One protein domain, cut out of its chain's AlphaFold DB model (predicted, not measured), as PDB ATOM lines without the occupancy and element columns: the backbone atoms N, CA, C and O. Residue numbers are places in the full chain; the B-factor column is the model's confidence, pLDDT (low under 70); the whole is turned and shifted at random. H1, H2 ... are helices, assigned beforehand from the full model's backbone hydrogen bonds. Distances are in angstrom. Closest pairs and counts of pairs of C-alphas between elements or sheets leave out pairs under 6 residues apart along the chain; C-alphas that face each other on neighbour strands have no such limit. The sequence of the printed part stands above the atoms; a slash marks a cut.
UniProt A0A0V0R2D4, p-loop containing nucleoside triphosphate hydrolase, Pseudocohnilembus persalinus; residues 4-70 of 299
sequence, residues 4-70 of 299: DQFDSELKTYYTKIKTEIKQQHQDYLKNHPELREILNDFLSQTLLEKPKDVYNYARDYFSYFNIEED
ATOM      1  N   ASP A   4     -33.342  49.282   1.043       56.66
ATOM      2  CA  ASP A   4     -33.521  48.084   1.878       56.66
ATOM      3  C   ASP A   4     -34.783  47.277   1.519       56.66
ATOM      4  O   ASP A   4     -34.854  46.063   1.717       56.66
ATOM      5  N   GLN A   5     -35.795  47.951   0.969       54.56
ATOM      6  CA  GLN A   5     -37.068  47.345   0.583       54.56
ATOM      7  C   GLN A   5     -36.949  46.634  -0.775       54.56
ATOM      8  O   GLN A   5     -37.479  45.539  -0.945       54.56
ATOM      9  N   PHE A   6     -36.163  47.202  -1.696       56.91
ATOM     10  CA  PHE A   6     -35.841  46.601  -2.994       56.91
ATOM     11  C   PHE A   6     -35.000  45.319  -2.848       56.91
ATOM     12  O   PHE A   6     -35.302  44.297  -3.466       56.91
ATOM     13  N   ASP A   7     -34.003  45.327  -1.957       63.84
ATOM     14  CA  ASP A   7     -33.178  44.147  -1.664       63.84
ATOM     15  C   ASP A   7     -33.967  43.019  -0.973       63.84
ATOM     16  O   ASP A   7     -33.701  41.831  -1.189       63.84
ATOM     17  N   SER A   8     -34.962  43.369  -0.151       69.44
ATOM     18  CA  SER A   8     -35.863  42.407   0.495       69.44
ATOM     19  C   SER A   8     -36.809  41.732  -0.506       69.44
ATOM     20  O   SER A   8     -36.981  40.506  -0.492       69.44
ATOM     21  N   GLU A   9     -37.371  42.511  -1.434       74.50
ATOM     22  CA  GLU A   9     -38.233  42.010  -2.509       74.50
ATOM     23  C   GLU A   9     -37.463  41.099  -3.474       74.50
ATOM     24  O   GLU A   9     -37.940  40.008  -3.800       74.50
ATOM     25  N   LEU A  10     -36.231  41.467  -3.846       68.44
ATOM     26  CA  LEU A  10     -35.358  40.627  -4.671       68.44
ATOM     27  C   LEU A  10     -35.021  39.297  -3.991       68.44
ATOM     28  O   LEU A  10     -35.155  38.240  -4.609       68.44
ATOM     29  N   LYS A  11     -34.629  39.305  -2.710       69.69
ATOM     30  CA  LYS A  11     -34.356  38.063  -1.959       69.69
ATOM     31  C   LYS A  11     -35.582  37.156  -1.886       69.69
ATOM     32  O   LYS A  11     -35.457  35.938  -2.043       69.69
ATOM     33  N   THR A  12     -36.761  37.738  -1.686       77.69
ATOM     34  CA  THR A  12     -38.030  37.001  -1.655       77.69
ATOM     35  C   THR A  12     -38.336  36.380  -3.020       77.69
ATOM     36  O   THR A  12     -38.657  35.193  -3.102       77.69
ATOM     37  N   TYR A  13     -38.138  37.136  -4.101       72.94
ATOM     38  CA  TYR A  13     -38.304  36.666  -5.476       72.94
ATOM     39  C   TYR A  13     -37.347  35.516  -5.828       72.94
ATOM     40  O   TYR A  13     -37.791  34.459  -6.279       72.94
ATOM     41  N   TYR A  14     -36.049  35.655  -5.535       66.12
ATOM     42  CA  TYR A  14     -35.065  34.589  -5.768       66.12
ATOM     43  C   TYR A  14     -35.362  33.324  -4.957       66.12
ATOM     44  O   TYR A  14     -35.201  32.210  -5.458       66.12
ATOM     45  N   THR A  15     -35.826  33.474  -3.714       75.00
ATOM     46  CA  THR A  15     -36.198  32.334  -2.861       75.00
ATOM     47  C   THR A  15     -37.417  31.598  -3.413       75.00
ATOM     48  O   THR A  15     -37.447  30.363  -3.410       75.00
ATOM     49  N   LYS A  16     -38.398  32.340  -3.941       79.94
ATOM     50  CA  LYS A  16     -39.575  31.772  -4.598       79.94
ATOM     51  C   LYS A  16     -39.181  30.971  -5.841       79.94
ATOM     52  O   LYS A  16     -39.502  29.789  -5.909       79.94
ATOM     53  N   ILE A  17     -38.389  31.559  -6.741       70.06
ATOM     54  CA  ILE A  17     -37.899  30.876  -7.951       70.06
ATOM     55  C   ILE A  17     -37.096  29.624  -7.600       70.06
ATOM     56  O   ILE A  17     -37.311  28.561  -8.175       70.06
ATOM     57  N   LYS A  18     -36.188  29.712  -6.622       69.25
ATOM     58  CA  LYS A  18     -35.386  28.561  -6.187       69.25
ATOM     59  C   LYS A  18     -36.264  27.412  -5.683       69.25
ATOM     60  O   LYS A  18     -35.952  26.249  -5.933       69.25
ATOM     61  N   THR A  19     -37.344  27.737  -4.975       75.38
ATOM     62  CA  THR A  19     -38.316  26.752  -4.484       75.38
ATOM     63  C   THR A  19     -39.118  26.139  -5.631       75.38
ATOM     64  O   THR A  19     -39.249  24.919  -5.677       75.38
ATOM     65  N   GLU A  20     -39.581  26.947  -6.587       76.81
ATOM     66  CA  GLU A  20     -40.313  26.479  -7.773       76.81
ATOM     67  C   GLU A  20     -39.457  25.549  -8.645       76.81
ATOM     68  O   GLU A  20     -39.900  24.455  -8.988       76.81
ATOM     69  N   ILE A  21     -38.201  25.915  -8.918       69.12
ATOM     70  CA  ILE A  21     -37.254  25.069  -9.664       69.12
ATOM     71  C   ILE A  21     -37.013  23.747  -8.928       69.12
ATOM     72  O   ILE A  21     -37.005  22.676  -9.532       69.12
ATOM     73  N   LYS A  22     -36.841  23.795  -7.601       73.50
ATOM     74  CA  LYS A  22     -36.640  22.584  -6.800       73.50
ATOM     75  C   LYS A  22     -37.855  21.657  -6.871       73.50
ATOM     76  O   LYS A  22     -37.667  20.447  -6.966       73.50
ATOM     77  N   GLN A  23     -39.065  22.214  -6.847       77.88
ATOM     78  CA  GLN A  23     -40.296  21.443  -6.994       77.88
ATOM     79  C   GLN A  23     -40.384  20.808  -8.387       77.88
ATOM     80  O   GLN A  23     -40.600  19.605  -8.486       77.88
ATOM     81  N   GLN A  24     -40.097  21.569  -9.447       74.12
ATOM     82  CA  GLN A  24     -40.063  21.051 -10.819       74.12
ATOM     83  C   GLN A  24     -39.059  19.902 -10.985       74.12
ATOM     84  O   GLN A  24     -39.378  18.888 -11.601       74.12
ATOM     85  N   HIS A  25     -37.864  20.015 -10.397       77.50
ATOM     86  CA  HIS A  25     -36.878  18.932 -10.415       77.50
ATOM     87  C   HIS A  25     -37.363  17.692  -9.655       77.50
ATOM     88  O   HIS A  25     -37.132  16.569 -10.098       77.50
ATOM     89  N   GLN A  26     -38.029  17.875  -8.511       72.31
ATOM     90  CA  GLN A  26     -38.595  16.761  -7.747       72.31
ATOM     91  C   GLN A  26     -39.714  16.056  -8.513       72.31
ATOM     92  O   GLN A  26     -39.746  14.826  -8.534       72.31
ATOM     93  N   ASP A  27     -40.587  16.814  -9.171       78.62
ATOM     94  CA  ASP A  27     -41.662  16.265  -9.993       78.62
ATOM     95  C   ASP A  27     -41.096  15.518 -11.209       78.62
ATOM     96  O   ASP A  27     -41.538  14.410 -11.511       78.62
ATOM     97  N   TYR A  28     -40.052  16.060 -11.844       72.38
ATOM     98  CA  TYR A  28     -39.330  15.388 -12.925       72.38
ATOM     99  C   TYR A  28     -38.731  14.054 -12.459       72.38
ATOM    100  O   TYR A  28     -39.014  13.014 -13.041       72.38
ATOM    101  N   LEU A  29     -37.988  14.040 -11.347       71.38
ATOM    102  CA  LEU A  29     -37.408  12.808 -10.795       71.38
ATOM    103  C   LEU A  29     -38.466  11.779 -10.371       71.38
ATOM    104  O   LEU A  29     -38.212  10.580 -10.429       71.38
ATOM    105  N   LYS A  30     -39.648  12.226  -9.936       74.00
ATOM    106  CA  LYS A  30     -40.762  11.333  -9.592       74.00
ATOM    107  C   LYS A  30     -41.384  10.688 -10.833       74.00
ATOM    108  O   LYS A  30     -41.796   9.534 -10.759       74.00
ATOM    109  N   ASN A  31     -41.446  11.422 -11.943       80.62
ATOM    110  CA  ASN A  31     -41.956  10.926 -13.222       80.62
ATOM    111  C   ASN A  31     -40.923  10.096 -14.004       80.62
ATOM    112  O   ASN A  31     -41.310   9.400 -14.936       80.62
ATOM    113  N   HIS A  32     -39.650  10.148 -13.601       69.44
ATOM    114  CA  HIS A  32     -38.523   9.458 -14.234       69.44
ATOM    115  C   HIS A  32     -37.750   8.580 -13.227       69.44
ATOM    116  O   HIS A  32     -36.595   8.886 -12.894       69.44
ATOM    117  N   PRO A  33     -38.365   7.510 -12.678       75.81
ATOM    118  CA  PRO A  33     -37.713   6.624 -11.709       75.81
ATOM    119  C   PRO A  33     -36.423   5.977 -12.242       75.81
ATOM    120  O   PRO A  33     -35.499   5.743 -11.459       75.81
ATOM    121  N   GLU A  34     -36.316   5.771 -13.557       73.44
ATOM    122  CA  GLU A  34     -35.147   5.219 -14.246       73.44
ATOM    123  C   GLU A  34     -33.864   6.024 -13.995       73.44
ATOM    124  O   GLU A  34     -32.790   5.450 -13.821       73.44
ATOM    125  N   LEU A  35     -33.961   7.355 -13.873       72.00
ATOM    126  CA  LEU A  35     -32.802   8.207 -13.583       72.00
ATOM    127  C   LEU A  35     -32.199   7.882 -12.220       72.00
ATOM    128  O   LEU A  35     -30.981   7.904 -12.042       72.00
ATOM    129  N   ARG A  36     -33.053   7.577 -11.242       74.62
ATOM    130  CA  ARG A  36     -32.608   7.242  -9.893       74.62
ATOM    131  C   ARG A  36     -31.932   5.876  -9.862       74.62
ATOM    132  O   ARG A  36     -30.951   5.719  -9.142       74.62
ATOM    133  N   GLU A  37     -32.443   4.909 -10.614       72.62
ATOM    134  CA  GLU A  37     -31.855   3.570 -10.710       72.62
ATOM    135  C   GLU A  37     -30.469   3.616 -11.357       72.62
ATOM    136  O   GLU A  37     -29.506   3.145 -10.752       72.62
ATOM    137  N   ILE A  38     -30.350   4.285 -12.508       77.69
ATOM    138  CA  ILE A  38     -29.089   4.446 -13.244       77.69
ATOM    139  C   ILE A  38     -28.023   5.133 -12.379       77.69
ATOM    140  O   ILE A  38     -26.888   4.669 -12.278       77.69
ATOM    141  N   LEU A  39     -28.379   6.233 -11.706       80.56
ATOM    142  CA  LEU A  39     -27.431   6.965 -10.862       80.56
ATOM    143  C   LEU A  39     -27.020   6.171  -9.616       80.56
ATOM    144  O   LEU A  39     -25.861   6.234  -9.207       80.56
ATOM    145  N   ASN A  40     -27.945   5.427  -9.002       79.94
ATOM    146  CA  ASN A  40     -27.629   4.593  -7.844       79.94
ATOM    147  C   ASN A  40     -26.698   3.434  -8.211       79.94
ATOM    148  O   ASN A  40     -25.788   3.126  -7.437       79.94
ATOM    149  N   ASP A  41     -26.911   2.802  -9.366       77.75
ATOM    150  CA  ASP A  41     -26.027   1.743  -9.846       77.75
ATOM    151  C   ASP A  41     -24.632   2.302 -10.158       77.75
ATOM    152  O   ASP A  41     -23.648   1.802  -9.613       77.75
ATOM    153  N   PHE A  42     -24.540   3.426 -10.881       85.69
ATOM    154  CA  PHE A  42     -23.262   4.096 -11.155       85.69
ATOM    155  C   PHE A  42     -22.477   4.409  -9.875       85.69
ATOM    156  O   PHE A  42     -21.278   4.129  -9.774       85.69
ATOM    157  N   LEU A  43     -23.152   4.980  -8.872       82.12
ATOM    158  CA  LEU A  43     -22.541   5.289  -7.580       82.12
ATOM    159  C   LEU A  43     -22.071   4.021  -6.861       82.12
ATOM    160  O   LEU A  43     -20.979   4.012  -6.293       82.12
ATOM    161  N   SER A  44     -22.863   2.949  -6.905       75.94
ATOM    162  CA  SER A  44     -22.513   1.668  -6.288       75.94
ATOM    163  C   SER A  44     -21.266   1.059  -6.932       75.94
ATOM    164  O   SER A  44     -20.344   0.665  -6.218       75.94
ATOM    165  N   GLN A  45     -21.192   1.060  -8.265       65.81
ATOM    166  CA  GLN A  45     -20.034   0.569  -9.018       65.81
ATOM    167  C   GLN A  45     -18.787   1.421  -8.770       65.81
ATOM    168  O   GLN A  45     -17.716   0.898  -8.462       65.81
ATOM    169  N   THR A  46     -18.934   2.748  -8.768       86.50
ATOM    170  CA  THR A  46     -17.829   3.675  -8.483       86.50
ATOM    171  C   THR A  46     -17.250   3.453  -7.080       86.50
ATOM    172  O   THR A  46     -16.031   3.465  -6.895       86.50
ATOM    173  N   LEU A  47     -18.104   3.225  -6.075       84.12
ATOM    174  CA  LEU A  47     -17.670   2.947  -4.700       84.12
ATOM    175  C   LEU A  47     -17.014   1.568  -4.546       84.12
ATOM    176  O   LEU A  47     -16.160   1.397  -3.667       84.12
ATOM    177  N   LEU A  48     -17.409   0.602  -5.377       71.81
ATOM    178  CA  LEU A  48     -16.846  -0.743  -5.395       71.81
ATOM    179  C   LEU A  48     -15.458  -0.757  -6.044       71.81
ATOM    180  O   LEU A  48     -14.501  -1.224  -5.425       71.81
ATOM    181  N   GLU A  49     -15.341  -0.221  -7.257       69.94
ATOM    182  CA  GLU A  49     -14.106  -0.278  -8.046       69.94
ATOM    183  C   GLU A  49     -13.082   0.786  -7.652       69.94
ATOM    184  O   GLU A  49     -11.882   0.595  -7.848       69.94
ATOM    185  N   LYS A  50     -13.542   1.890  -7.049       87.69
ATOM    186  CA  LYS A  50     -12.706   3.011  -6.589       87.69
ATOM    187  C   LYS A  50     -11.719   3.474  -7.676       87.69
ATOM    188  O   LYS A  50     -10.506   3.499  -7.433       87.69
ATOM    189  N   PRO A  51     -12.214   3.825  -8.877       81.12
ATOM    190  CA  PRO A  51     -11.362   4.206  -9.994       81.12
ATOM    191  C   PRO A  51     -10.535   5.446  -9.643       81.12
ATOM    192  O   PRO A  51     -11.005   6.373  -8.982       81.12
ATOM    193  N   LYS A  52      -9.283   5.477 -10.114       84.94
ATOM    194  CA  LYS A  52      -8.392   6.635  -9.924       84.94
ATOM    195  C   LYS A  52      -8.877   7.872 -10.684       84.94
ATOM    196  O   LYS A  52      -8.616   8.987 -10.245       84.94
ATOM    197  N   ASP A  53      -9.566   7.661 -11.802       87.88
ATOM    198  CA  ASP A  53     -10.162   8.706 -12.627       87.88
ATOM    199  C   ASP A  53     -11.662   8.442 -12.782       87.88
ATOM    200  O   ASP A  53     -12.097   7.622 -13.590       87.88
ATOM    201  N   VAL A  54     -12.449   9.137 -11.962       84.94
ATOM    202  CA  VAL A  54     -13.908   8.987 -11.922       84.94
ATOM    203  C   VAL A  54     -14.566   9.544 -13.189       84.94
ATOM    204  O   VAL A  54     -15.631   9.069 -13.563       84.94
ATOM    205  N   TYR A  55     -13.950  10.512 -13.880       76.31
ATOM    206  CA  TYR A  55     -14.531  11.103 -15.090       76.31
ATOM    207  C   TYR A  55     -14.437  10.150 -16.278       76.31
ATOM    208  O   TYR A  55     -15.435   9.924 -16.960       76.31
ATOM    209  N   ASN A  56     -13.262   9.554 -16.498       68.38
ATOM    210  CA  ASN A  56     -13.106   8.532 -17.534       68.38
ATOM    211  C   ASN A  56     -13.931   7.282 -17.207       68.38
ATOM    212  O   ASN A  56     -14.596   6.746 -18.087       68.38
ATOM    213  N   TYR A  57     -13.988   6.888 -15.933       72.50
ATOM    214  CA  TYR A  57     -14.848   5.791 -15.498       72.50
ATOM    215  C   TYR A  57     -16.338   6.063 -15.742       72.50
ATOM    216  O   TYR A  57     -17.042   5.194 -16.237       72.50
ATOM    217  N   ALA A  58     -16.822   7.275 -15.448       73.81
ATOM    218  CA  ALA A  58     -18.197   7.672 -15.743       73.81
ATOM    219  C   ALA A  58     -18.488   7.608 -17.242       73.81
ATOM    220  O   ALA A  58     -19.519   7.081 -17.645       73.81
ATOM    221  N   ARG A  59     -17.571   8.119 -18.071       67.38
ATOM    222  CA  ARG A  59     -17.709   8.085 -19.528       67.38
ATOM    223  C   ARG A  59     -17.856   6.652 -20.039       67.38
ATOM    224  O   ARG A  59     -18.770   6.387 -20.809       67.38
ATOM    225  N   ASP A  60     -16.991   5.754 -19.582       64.38
ATOM    226  CA  ASP A  60     -16.995   4.356 -20.008       64.38
ATOM    227  C   ASP A  60     -18.183   3.580 -19.399       64.38
ATOM    228  O   ASP A  60     -18.748   2.706 -20.040       64.38
ATOM    229  N   TYR A  61     -18.626   3.910 -18.181       76.00
ATOM    230  CA  TYR A  61     -19.823   3.317 -17.572       76.00
ATOM    231  C   TYR A  61     -21.101   3.732 -18.314       76.00
ATOM    232  O   TYR A  61     -21.951   2.895 -18.616       76.00
ATOM    233  N   PHE A  62     -21.242   5.021 -18.639       74.31
ATOM    234  CA  PHE A  62     -22.423   5.525 -19.336       74.31
ATOM    235  C   PHE A  62     -22.432   5.186 -20.831       74.31
ATOM    236  O   PHE A  62     -23.513   5.153 -21.419       74.31
ATOM    237  N   SER A  63     -21.285   4.855 -21.439       58.47
ATOM    238  CA  SER A  63     -21.246   4.376 -22.827       58.47
ATOM    239  C   SER A  63     -21.966   3.037 -23.006       58.47
ATOM    240  O   SER A  63     -22.539   2.811 -24.062       58.47
ATOM    241  N   TYR A  64     -22.068   2.197 -21.970       56.00
ATOM    242  CA  TYR A  64     -22.881   0.972 -22.026       56.00
ATOM    243  C   TYR A  64     -24.387   1.235 -22.176       56.00
ATOM    244  O   TYR A  64     -25.114   0.365 -22.652       56.00
ATOM    245  N   PHE A  65     -24.872   2.419 -21.783       59.28
ATOM    246  CA  PHE A  65     -26.263   2.833 -22.002       59.28
ATOM    247  C   PHE A  65     -26.452   3.540 -23.349       59.28
ATOM    248  O   PHE A  65     -27.592   3.770 -23.765       59.28
ATOM    249  N   ASN A  66     -25.361   3.851 -24.058       48.28
ATOM    250  CA  ASN A  66     -25.436   4.279 -25.444       48.28
ATOM    251  C   ASN A  66     -25.755   3.060 -26.311       48.28
ATOM    252  O   ASN A  66     -24.873   2.385 -26.831       48.28
ATOM    253  N   ILE A  67     -27.046   2.872 -26.578       46.81
ATOM    254  CA  ILE A  67     -27.539   2.058 -27.704       46.81
ATOM    255  C   ILE A  67     -26.896   2.524 -29.035       46.81
ATOM    256  O   ILE A  67     -26.893   1.804 -30.031       46.81
ATOM    257  N   GLU A  68     -26.299   3.720 -29.063       46.50
ATOM    258  CA  GLU A  68     -25.534   4.227 -30.197       46.50
ATOM    259  C   GLU A  68     -24.278   3.408 -30.541       46.50
ATOM    260  O   GLU A  68     -23.955   3.340 -31.723       46.50
ATOM    261  N   GLU A  69     -23.595   2.733 -29.602       41.62
ATOM    262  CA  GLU A  69     -22.403   1.936 -29.967       41.62
ATOM    263  C   GLU A  69     -22.752   0.707 -30.828       41.62
ATOM    264  O   GLU A  69     -21.991   0.369 -31.739       41.62
ATOM    265  N   ASP A  70     -23.949   0.128 -30.669       40.19
ATOM    266  CA  ASP A  70     -24.460  -0.910 -31.578       40.19
ATOM    267  C   ASP A  70     -24.936  -0.332 -32.928       40.19
ATOM    268  O   ASP A  70     -24.858  -0.999 -33.963       40.19
TER     269      ASP A  70
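What this domain is: This is residues 4 to 70 of the 299 residues of the protein "p-loop containing nucleoside triphosphate hydrolase" of Pseudocohnilembus persalinus (UniProt A0A0V0R2D4). A long, free arm, H1, meets H2 near their ends as an L, and the short H3 folds back beside the far part of H2. The printed part has 67 residues with three named helices, H1, H2, H3 in chain order, and no named strand: all helix. It is extended and elongated, with a radius of gyration of the C-alphas of 19.0 A and spans of 56 by 29 by 22 A.

How they stand to each other: H1, residues 4 to 31, is close to but not clearly touching H2, residues 33 to 49; the closest C-alphas, of Leu 29 and Leu 35, are 7.1 A apart. Their lines are about perpendicular, at 87 degrees. H3, residues 54 to 63, touches H2 at residues 42 to 46 alone, closest at the C-alphas of Phe 42 and Tyr 61, 7.3 A. These two run opposite ways at a steep tilt of 49 degrees. H1 and H3 are apart. In H1, H2 and H3 every O i to N i+4 pair is within hydrogen-bond range.

Where its parts are: H1 runs 41.0 A from C-alpha 4 at (-33.521, 48.084, 1.878), H2 24.9 A, and H3 13.9 A to C-alpha 63 at (-21.246, 4.376, -22.827).

The domain as a whole: The C-alphas of Asp 4 and Asp 70, the two farthest apart, are 60.0 A apart. The printed part has no cut, and both links are tight. Mean pLDDT of the printed part is 71.2; 24 residues are under 70, among them 4 to 8 and 63 to 70.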